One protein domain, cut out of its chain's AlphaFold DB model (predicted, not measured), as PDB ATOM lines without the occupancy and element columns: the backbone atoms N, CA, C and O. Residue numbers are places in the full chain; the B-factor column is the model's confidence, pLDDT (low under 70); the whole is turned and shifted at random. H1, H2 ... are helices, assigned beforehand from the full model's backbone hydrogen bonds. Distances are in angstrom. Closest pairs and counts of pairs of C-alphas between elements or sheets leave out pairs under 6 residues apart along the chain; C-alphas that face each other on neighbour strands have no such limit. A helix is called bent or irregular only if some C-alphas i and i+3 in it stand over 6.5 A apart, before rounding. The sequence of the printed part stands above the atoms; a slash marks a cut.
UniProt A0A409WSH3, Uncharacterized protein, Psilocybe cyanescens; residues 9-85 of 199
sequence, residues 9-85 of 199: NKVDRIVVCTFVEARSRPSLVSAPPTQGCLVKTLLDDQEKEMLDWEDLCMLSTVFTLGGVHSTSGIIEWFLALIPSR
ATOM      1  N   ASN A   9      64.981 128.775  78.924       40.88
ATOM      2  CA  ASN A   9      64.399 129.817  78.085       40.88
ATOM      3  C   ASN A   9      64.457 129.409  76.598       40.88
ATOM      4  O   ASN A   9      65.213 128.532  76.185       40.88
ATOM      5  N   LYS A  10      63.641 130.041  75.740       41.38
ATOM      6  CA  LYS A  10      63.509 129.668  74.310       41.38
ATOM      7  C   LYS A  10      64.835 129.611  73.530       41.38
ATOM      8  O   LYS A  10      64.901 128.877  72.548       41.38
ATOM      9  N   VAL A  11      65.852 130.367  73.944       41.62
ATOM     10  CA  VAL A  11      67.182 130.406  73.308       41.62
ATOM     11  C   VAL A  11      67.975 129.130  73.611       41.62
ATOM     12  O   VAL A  11      68.538 128.533  72.694       41.62
ATOM     13  N   ASP A  12      67.904 128.641  74.849       40.62
ATOM     14  CA  ASP A  12      68.564 127.409  75.300       40.62
ATOM     15  C   ASP A  12      68.052 126.190  74.515       40.62
ATOM     16  O   ASP A  12      68.810 125.302  74.131       40.62
ATOM     17  N   ARG A  13      66.755 126.183  74.171       42.97
ATOM     18  CA  ARG A  13      66.138 125.105  73.384       42.97
ATOM     19  C   ARG A  13      66.675 124.994  71.955       42.97
ATOM     20  O   ARG A  13      66.695 123.891  71.426       42.97
ATOM     21  N   ILE A  14      67.097 126.088  71.317       48.53
ATOM     22  CA  ILE A  14      67.565 126.057  69.916       48.53
ATOM     23  C   ILE A  14      68.954 125.415  69.825       48.53
ATOM     24  O   ILE A  14      69.196 124.563  68.964       48.53
ATOM     25  N   VAL A  15      69.851 125.769  70.747       46.09
ATOM     26  CA  VAL A  15      71.222 125.243  70.736       46.09
ATOM     27  C   VAL A  15      71.255 123.804  71.246       46.09
ATOM     28  O   VAL A  15      71.855 122.937  70.605       46.09
ATOM     29  N   VAL A  16      70.496 123.508  72.309       49.41
ATOM     30  CA  VAL A  16      70.327 122.136  72.806       49.41
ATOM     31  C   VAL A  16      69.656 121.244  71.758       49.41
ATOM     32  O   VAL A  16      70.078 120.103  71.606       49.41
ATOM     33  N   CYS A  17      68.691 121.727  70.961       47.41
ATOM     34  CA  CYS A  17      68.113 120.933  69.866       47.41
ATOM     35  C   CYS A  17      69.156 120.519  68.822       47.41
ATOM     36  O   CYS A  17      69.120 119.380  68.366       47.41
ATOM     37  N   THR A  18      70.116 121.386  68.491       50.78
ATOM     38  CA  THR A  18      71.185 121.048  67.532       50.78
ATOM     39  C   THR A  18      72.059 119.902  68.058       50.78
ATOM     40  O   THR A  18      72.389 118.977  67.318       50.78
ATOM     41  N   PHE A  19      72.370 119.904  69.359       51.22
ATOM     42  CA  PHE A  19      73.168 118.858  70.009       51.22
ATOM     43  C   PHE A  19      72.391 117.579  70.318       51.22
ATOM     44  O   PHE A  19      72.918 116.477  70.162       51.22
ATOM     45  N   VAL A  20      71.128 117.697  70.724       53.84
ATOM     46  CA  VAL A  20      70.237 116.551  70.932       53.84
ATOM     47  C   VAL A  20      69.982 115.855  69.601       53.84
ATOM     48  O   VAL A  20      70.052 114.630  69.555       53.84
ATOM     49  N   GLU A  21      69.786 116.582  68.499       53.06
ATOM     50  CA  GLU A  21      69.719 115.980  67.165       53.06
ATOM     51  C   GLU A  21      71.053 115.359  66.734       53.06
ATOM     52  O   GLU A  21      71.042 114.263  66.170       53.06
ATOM     53  N   ALA A  22      72.193 115.994  67.036       53.53
ATOM     54  CA  ALA A  22      73.513 115.440  66.733       53.53
ATOM     55  C   ALA A  22      73.778 114.117  67.476       53.53
ATOM     56  O   ALA A  22      74.206 113.142  66.863       53.53
ATOM     57  N   ARG A  23      73.436 114.043  68.769       53.34
ATOM     58  CA  ARG A  23      73.546 112.828  69.596       53.34
ATOM     59  C   ARG A  23      72.527 111.751  69.210       53.34
ATOM     60  O   ARG A  23      72.816 110.563  69.315       53.34
ATOM     61  N   SER A  24      71.341 112.153  68.751       50.19
ATOM     62  CA  SER A  24      70.263 111.240  68.331       50.19
ATOM     63  C   SER A  24      70.452 110.684  66.918       50.19
ATOM     64  O   SER A  24      69.661 109.845  66.486       50.19
ATOM     65  N   ARG A  25      71.473 111.144  66.185       54.59
ATOM     66  CA  ARG A  25      71.839 110.653  64.854       54.59
ATOM     67  C   ARG A  25      73.132 109.837  64.948       54.59
ATOM     68  O   ARG A  25      74.218 110.402  64.826       54.59
ATOM     69  N   PRO A  26      73.041 108.496  65.061       51.19
ATOM     70  CA  PRO A  26      74.205 107.609  65.010       51.19
ATOM     71  C   PRO A  26      75.072 107.841  63.768       51.19
ATOM     72  O   PRO A  26      76.273 107.616  63.811       51.19
ATOM     73  N   SER A  27      74.468 108.334  62.681       48.44
ATOM     74  CA  SER A  27      75.133 108.663  61.422       48.44
ATOM     75  C   SER A  27      76.105 109.839  61.493       48.44
ATOM     76  O   SER A  27      76.950 109.925  60.616       48.44
ATOM     77  N   LEU A  28      76.023 110.737  62.483       49.75
ATOM     78  CA  LEU A  28      77.024 111.801  62.672       49.75
ATOM     79  C   LEU A  28      78.256 111.292  63.431       49.75
ATOM     80  O   LEU A  28      79.373 111.725  63.153       49.75
ATOM     81  N   VAL A  29      78.049 110.324  64.327       52.22
ATOM     82  CA  VAL A  29      79.110 109.631  65.072       52.22
ATOM     83  C   VAL A  29      79.835 108.615  64.177       52.22
ATOM     84  O   VAL A  29      81.048 108.476  64.263       52.22
ATOM     85  N   SER A  30      79.112 107.939  63.275       49.56
ATOM     86  CA  SER A  30      79.655 106.923  62.358       49.56
ATOM     87  C   SER A  30      79.916 107.409  60.928       49.56
ATOM     88  O   SER A  30      80.325 106.610  60.082       49.56
ATOM     89  N   ALA A  31      79.681 108.694  60.630       49.44
ATOM     90  CA  ALA A  31      80.006 109.252  59.322       49.44
ATOM     91  C   ALA A  31      81.509 109.082  59.036       49.44
ATOM     92  O   ALA A  31      82.324 109.294  59.946       49.44
ATOM     93  N   PRO A  32      81.898 108.774  57.775       48.59
ATOM     94  CA  PRO A  32      83.292 108.902  57.349       48.59
ATOM     95  C   PRO A  32      83.796 110.302  57.727       48.59
ATOM     96  O   PRO A  32      82.960 111.188  57.909       48.59
ATOM     97  N   PRO A  33      85.113 110.531  57.883       46.94
ATOM     98  CA  PRO A  33      85.651 111.826  58.286       46.94
ATOM     99  C   PRO A  33      85.276 112.896  57.252       46.94
ATOM    100  O   PRO A  33      86.012 113.193  56.318       46.94
ATOM    101  N   THR A  34      84.083 113.458  57.390       50.38
ATOM    102  CA  THR A  34      83.695 114.710  56.783       50.38
ATOM    103  C   THR A  34      84.515 115.785  57.465       50.38
ATOM    104  O   THR A  34      84.831 115.667  58.651       50.38
ATOM    105  N   GLN A  35      84.841 116.818  56.696       55.44
ATOM    106  CA  GLN A  35      85.488 118.048  57.136       55.44
ATOM    107  C   GLN A  35      85.083 118.399  58.577       55.44
ATOM    108  O   GLN A  35      83.893 118.532  58.869       55.44
ATOM    109  N   GLY A  36      86.065 118.426  59.484       66.12
ATOM    110  CA  GLY A  36      85.831 118.544  60.923       66.12
ATOM    111  C   GLY A  36      84.925 119.729  61.248       66.12
ATOM    112  O   GLY A  36      85.155 120.838  60.771       66.12
ATOM    113  N   CYS A  37      83.874 119.491  62.031       78.00
ATOM    114  CA  CYS A  37      83.020 120.544  62.569       78.00
ATOM    115  C   CYS A  37      83.264 120.672  64.075       78.00
ATOM    116  O   CYS A  37      83.579 119.680  64.731       78.00
ATOM    117  N   LEU A  38      83.084 121.879  64.622       84.19
ATOM    118  CA  LEU A  38      83.341 122.176  66.038       84.19
ATOM    119  C   LEU A  38      82.687 121.154  66.979       84.19
ATOM    120  O   LEU A  38      83.331 120.651  67.890       84.19
ATOM    121  N   VAL A  39      81.424 120.807  66.718       83.56
ATOM    122  CA  VAL A  39      80.662 119.836  67.517       83.56
ATOM    123  C   VAL A  39      81.325 118.461  67.529       83.56
ATOM    124  O   VAL A  39      81.407 117.834  68.578       83.56
ATOM    125  N   LYS A  40      81.819 117.998  66.378       81.88
ATOM    126  CA  LYS A  40      82.513 116.713  66.281       81.88
ATOM    127  C   LYS A  40      83.842 116.747  67.028       81.88
ATOM    128  O   LYS A  40      84.099 115.837  67.797       81.88
ATOM    129  N   THR A  41      84.630 117.813  66.877       85.75
ATOM    130  CA  THR A  41      85.889 117.976  67.620       85.75
ATOM    131  C   THR A  41      85.662 117.954  69.130       85.75
ATOM    132  O   THR A  41      86.371 117.251  69.837       85.75
ATOM    133  N   LEU A  42      84.636 118.652  69.622       86.56
ATOM    134  CA  LEU A  42      84.296 118.647  71.044       86.56
ATOM    135  C   LEU A  42      83.851 117.258  71.540       86.56
ATOM    136  O   LEU A  42      84.175 116.889  72.663       86.56
ATOM    137  N   LEU A  43      83.141 116.479  70.714       85.62
ATOM    138  CA  LEU A  43      82.769 115.095  71.037       85.62
ATOM    139  C   LEU A  43      83.979 114.150  71.032       85.62
ATOM    140  O   LEU A  43      84.090 113.309  71.919       85.62
ATOM    141  N   ASP A  44      84.875 114.290  70.055       85.19
ATOM    142  CA  ASP A  44      86.072 113.452  69.920       85.19
ATOM    143  C   ASP A  44      87.071 113.715  71.067       85.19
ATOM    144  O   ASP A  44      87.679 112.781  71.588       85.19
ATOM    145  N   ASP A  45      87.199 114.972  71.508       87.50
ATOM    146  CA  ASP A  45      88.077 115.384  72.611       87.50
ATOM    147  C   ASP A  45      87.390 115.336  73.994       87.50
ATOM    148  O   ASP A  45      88.013 115.687  74.999       87.50
ATOM    149  N   GLN A  46      86.136 114.869  74.086       88.12
ATOM    150  CA  GLN A  46      85.342 114.914  75.321       88.12
ATOM    151  C   GLN A  46      86.059 114.258  76.511       88.12
ATOM    152  O   GLN A  46      86.180 114.858  77.578       88.12
ATOM    153  N   GLU A  47      86.534 113.021  76.336       88.06
ATOM    154  CA  GLU A  47      87.215 112.279  77.404       88.06
ATOM    155  C   GLU A  47      88.581 112.887  77.740       88.06
ATOM    156  O   GLU A  47      88.982 112.920  78.901       88.06
ATOM    157  N   LYS A  48      89.286 113.390  76.723       91.75
ATOM    158  CA  LYS A  48      90.627 113.963  76.852       91.75
ATOM    159  C   LYS A  48      90.614 115.269  77.645       91.75
ATOM    160  O   LYS A  48      91.474 115.468  78.497       91.75
ATOM    161  N   GLU A  49      89.645 116.133  77.367       90.69
ATOM    162  CA  GLU A  49      89.500 117.447  78.003       90.69
ATOM    163  C   GLU A  49      88.581 117.396  79.241       90.69
ATOM    164  O   GLU A  49      88.320 118.423  79.861       90.69
ATOM    165  N   MET A  50      88.122 116.195  79.633       92.56
ATOM    166  CA  MET A  50      87.239 115.944  80.782       92.56
ATOM    167  C   MET A  50      85.941 116.770  80.746       92.56
ATOM    168  O   MET A  50      85.486 117.257  81.778       92.56
ATOM    169  N   LEU A  51      85.352 116.917  79.558       89.19
ATOM    170  CA  LEU A  51      84.163 117.739  79.339       89.19
ATOM    171  C   LEU A  51      82.896 116.952  79.667       89.19
ATOM    172  O   LEU A  51      82.651 115.863  79.122       89.19
ATOM    173  N   ASP A  52      82.050 117.518  80.521       89.25
ATOM    174  CA  ASP A  52      80.716 116.978  80.718       89.25
ATOM    175  C   ASP A  52      79.752 117.431  79.603       89.25
ATOM    176  O   ASP A  52      80.104 118.121  78.643       89.25
ATOM    177  N   TRP A  53      78.503 116.972  79.670       83.19
ATOM    178  CA  TRP A  53      77.522 117.321  78.644       83.19
ATOM    179  C   TRP A  53      77.136 118.808  78.662       83.19
ATOM    180  O   TRP A  53      76.815 119.365  77.608       83.19
ATOM    181  N   GLU A  54      77.148 119.442  79.835       84.88
ATOM    182  CA  GLU A  54      76.862 120.867  79.975       84.88
ATOM    183  C   GLU A  54      78.007 121.690  79.383       84.88
ATOM    184  O   GLU A  54      77.733 122.601  78.600       84.88
ATOM    185  N   ASP A  55      79.261 121.305  79.620       86.50
ATOM    186  CA  ASP A  55      80.447 121.922  79.021       86.50
ATOM    187  C   ASP A  55      80.393 121.882  77.491       86.50
ATOM    188  O   ASP A  55      80.575 122.905  76.828       86.50
ATOM    189  N   LEU A  56      80.071 120.723  76.904       84.12
ATOM    190  CA  LEU A  56      79.939 120.576  75.449       84.12
ATOM    191  C   LEU A  56      78.859 121.500  74.871       84.12
ATOM    192  O   LEU A  56      79.067 122.143  73.831       84.12
ATOM    193  N   CYS A  57      77.709 121.588  75.545       81.06
ATOM    194  CA  CYS A  57      76.617 122.473  75.146       81.06
ATOM    195  C   CYS A  57      77.024 123.946  75.277       81.06
ATOM    196  O   CYS A  57      76.795 124.738  74.357       81.06
ATOM    197  N   MET A  58      77.653 124.317  76.393       84.75
ATOM    198  CA  MET A  58      78.068 125.684  76.692       84.75
ATOM    199  C   MET A  58      79.163 126.165  75.747       84.75
ATOM    200  O   MET A  58      79.012 127.227  75.147       84.75
ATOM    201  N   LEU A  59      80.219 125.377  75.537       87.25
ATOM    202  CA  LEU A  59      81.304 125.711  74.613       87.25
ATOM    203  C   LEU A  59      80.757 125.950  73.209       87.25
ATOM    204  O   LEU A  59      80.997 126.999  72.612       87.25
ATOM    205  N   SER A  60      79.934 125.035  72.708       83.69
ATOM    206  CA  SER A  60      79.336 125.167  71.378       83.69
ATOM    207  C   SER A  60      78.443 126.397  71.242       83.69
ATOM    208  O   SER A  60      78.459 127.075  70.211       83.69
ATOM    209  N   THR A  61      77.690 126.710  72.298       81.06
ATOM    210  CA  THR A  61      76.855 127.912  72.370       81.06
ATOM    211  C   THR A  61      77.713 129.169  72.314       81.06
ATOM    212  O   THR A  61      77.471 130.038  71.478       81.06
ATOM    213  N   VAL A  62      78.741 129.262  73.159       83.19
ATOM    214  CA  VAL A  62      79.616 130.436  73.258       83.19
ATOM    215  C   VAL A  62      80.384 130.663  71.958       83.19
ATOM    216  O   VAL A  62      80.416 131.791  71.469       83.19
ATOM    217  N   PHE A  63      80.931 129.608  71.348       83.00
ATOM    218  CA  PHE A  63      81.614 129.710  70.056       83.00
ATOM    219  C   PHE A  63      80.679 130.186  68.940       83.00
ATOM    220  O   PHE A  63      81.073 131.013  68.118       83.00
ATOM    221  N   THR A  64      79.431 129.714  68.928       81.25
ATOM    222  CA  THR A  64      78.446 130.152  67.934       81.25
ATOM    223  C   THR A  64      78.047 131.610  68.171       81.25
ATOM    224  O   THR A  64      78.113 132.428  67.257       81.25
ATOM    225  N   LEU A  65      77.676 131.974  69.402       80.69
ATOM    226  CA  LEU A  65      77.216 133.325  69.733       80.69
ATOM    227  C   LEU A  65      78.311 134.383  69.567       80.69
ATOM    228  O   LEU A  65      78.028 135.474  69.069       80.69
ATOM    229  N   GLY A  66      79.556 134.055  69.929       77.56
ATOM    230  CA  GLY A  66      80.701 134.957  69.806       77.56
ATOM    231  C   GLY A  66      80.976 135.405  68.367       77.56
ATOM    232  O   GLY A  66      81.442 136.524  68.153       77.56
ATOM    233  N   GLY A  67      80.634 134.566  67.382       77.38
ATOM    234  CA  GLY A  67      80.780 134.872  65.958       77.38
ATOM    235  C   GLY A  67      79.557 135.519  65.306       77.38
ATOM    236  O   GLY A  67      79.689 136.076  64.220       77.38
ATOM    237  N   VAL A  68      78.370 135.469  65.919       79.75
ATOM    238  CA  VAL A  68      77.132 135.943  65.272       79.75
ATOM    239  C   VAL A  68      76.964 137.454  65.413       79.75
ATOM    240  O   VAL A  68      76.900 138.155  64.406       79.75
ATOM    241  N   HIS A  69      76.905 137.969  66.645       75.19
ATOM    242  CA  HIS A  69      76.525 139.368  66.887       75.19
ATOM    243  C   HIS A  69      77.593 140.373  66.443       75.19
ATOM    244  O   HIS A  69      77.274 141.424  65.887       75.19
ATOM    245  N   SER A  70      78.863 140.043  66.675       79.12
ATOM    246  CA  SER A  70      80.017 140.847  66.259       79.12
ATOM    247  C   SER A  70      80.074 140.966  64.734       79.12
ATOM    248  O   SER A  70      80.100 142.074  64.197       79.12
ATOM    249  N   THR A  71      79.991 139.835  64.030       82.69
ATOM    250  CA  THR A  71      80.004 139.780  62.562       82.69
ATOM    251  C   THR A  71      78.808 140.508  61.959       82.69
ATOM    252  O   THR A  71      78.991 141.315  61.048       82.69
ATOM    253  N   SER A  72      77.591 140.292  62.479       84.44
ATOM    254  CA  SER A  72      76.407 140.998  61.976       84.44
ATOM    255  C   SER A  72      76.527 142.509  62.157       84.44
ATOM    256  O   SER A  72      76.217 143.251  61.229       84.44
ATOM    257  N   GLY A  73      77.030 142.962  63.312       82.88
ATOM    258  CA  GLY A  73      77.228 144.384  63.585       82.88
ATOM    259  C   GLY A  73      78.249 145.025  62.643       82.88
ATOM    260  O   GLY A  73      77.993 146.097  62.101       82.88
ATOM    261  N   ILE A  74      79.382 144.362  62.391       82.94
ATOM    262  CA  ILE A  74      80.395 144.862  61.444       82.94
ATOM    263  C   ILE A  74      79.821 144.946  60.022       82.94
ATOM    264  O   ILE A  74      80.013 145.959  59.350       82.94
ATOM    265  N   ILE A  75      79.086 143.925  59.568       86.31
ATOM    266  CA  ILE A  75      78.447 143.929  58.242       86.31
ATOM    267  C   ILE A  75      77.419 145.062  58.132       86.31
ATOM    268  O   ILE A  75      77.388 145.762  57.121       86.31
ATOM    269  N   GLU A  76      76.600 145.272  59.163       85.31
ATOM    270  CA  GLU A  76      75.618 146.358  59.199       85.31
ATOM    271  C   GLU A  76      76.294 147.730  59.089       85.31
ATOM    272  O   GLU A  76      75.922 148.539  58.235       85.31
ATOM    273  N   TRP A  77      77.344 147.971  59.879       81.69
ATOM    274  CA  TRP A  77      78.116 149.210  59.803       81.69
ATOM    275  C   TRP A  77      78.799 149.397  58.447       81.69
ATOM    276  O   TRP A  77      78.792 150.504  57.905       81.69
ATOM    277  N   PHE A  78      79.346 148.330  57.864       85.44
ATOM    278  CA  PHE A  78      79.900 148.371  56.515       85.44
ATOM    279  C   PHE A  78      78.838 148.789  55.487       85.44
ATOM    280  O   PHE A  78      79.071 149.722  54.716       85.44
ATOM    281  N   LEU A  79      77.654 148.165  55.512       86.69
ATOM    282  CA  LEU A  79      76.542 148.495  54.614       86.69
ATOM    283  C   LEU A  79      76.013 149.922  54.821       86.69
ATOM    284  O   LEU A  79      75.583 150.551  53.856       86.69
ATOM    285  N   ALA A  80      76.079 150.454  56.042       83.81
ATOM    286  CA  ALA A  80      75.711 151.835  56.337       83.81
ATOM    287  C   ALA A  80      76.740 152.854  55.805       83.81
ATOM    288  O   ALA A  80      76.364 153.922  55.317       83.81
ATOM    289  N   LEU A  81      78.037 152.537  55.873       81.94
ATOM    290  CA  LEU A  81      79.121 153.456  55.503       81.94
ATOM    291  C   LEU A  81      79.439 153.444  54.002       81.94
ATOM    292  O   LEU A  81      79.664 154.508  53.411       81.94
ATOM    293  N   ILE A  82      79.439 152.267  53.370       86.38
ATOM    294  CA  ILE A  82      79.928 152.082  51.999       86.38
ATOM    295  C   ILE A  82      79.193 152.912  50.922       86.38
ATOM    296  O   ILE A  82      79.868 153.395  50.007       86.38
ATOM    297  N   PRO A  83      77.873 153.213  51.007       87.56
ATOM    298  CA  PRO A  83      77.195 154.040  50.002       87.56
ATOM    299  C   PRO A  83      77.730 155.477  49.939       87.56
ATOM    300  O   PRO A  83      77.655 156.119  48.888       87.56
ATOM    301  N   SER A  84      78.289 155.973  51.051       86.44
ATOM    302  CA  SER A  84      78.900 157.305  51.166       86.44
ATOM    303  C   SER A  84      80.385 157.346  50.766       86.44
ATOM    304  O   SER A  84      81.007 158.410  50.809       86.44
ATOM    305  N   ARG A  85      80.955 156.192  50.388       87.25
ATOM    306  CA  ARG A  85      82.376 155.974  50.064       87.25
ATOM    307  C   ARG A  85      82.517 155.168  48.770       87.25
ATOM    308  O   ARG A  85      83.140 154.105  48.733       87.25
TER     309      ARG A  85
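What this domain is: This is residues 9 to 85 of the 199 residues of an uncharacterized protein of Psilocybe cyanescens (UniProt A0A409WSH3). One long helix, H4, packs with its first part on a small body with H1 and H3, and its residues 65 to 84 then stick out, together with the last printed residue, Arg 85, as a free arm. H3 and H4 form a hairpin, and H1 crosses H4 steeply. The printed part, 77 residues with four named helices in the order H1, H2, H3, H4, is all helix and only just loose, close to extended, with a radius of gyration of the C-alphas of 16.7 A and spans of 52 by 32 by 23 A.

How they stand to each other: H4, residues 53 to 84, touches H3, residues 38 to 44, with residues 56 to 60 alone, a helical hairpin at a shallow tilt of 18 degrees; the closest C-alphas, of Leu 42 and Leu 56, are 6.5 A apart. H1, residues 10 to 23, touches H4 with residues 15 to 19 alone at a steep tilt of 61 degrees, opposite ways; the closest C-alphas, of Val 15 and Thr 61, are 6.4 A apart. H2, residues 26 to 29, is apart from H4. O i to N i+4 pairs are within hydrogen-bond range throughout H3, in 8 of 10 in H1 and 22 of 28 in H4; H2 is too short for one.

Where its parts are: H4 runs 48.5 A to C-alpha 84 at (78.900, 157.305, 51.166) and is only just irregular, with C-alphas 80 and 83 6.9 A apart. H1 runs 20.2 A from C-alpha 10 at (63.509, 129.668, 74.310).

The domain as a whole: The farthest C-alphas, of Glu 47 and Ser 84, are 52.8 A apart. The printed part has no cut and no long link. Residues 9 to 36 have pLDDT under 70.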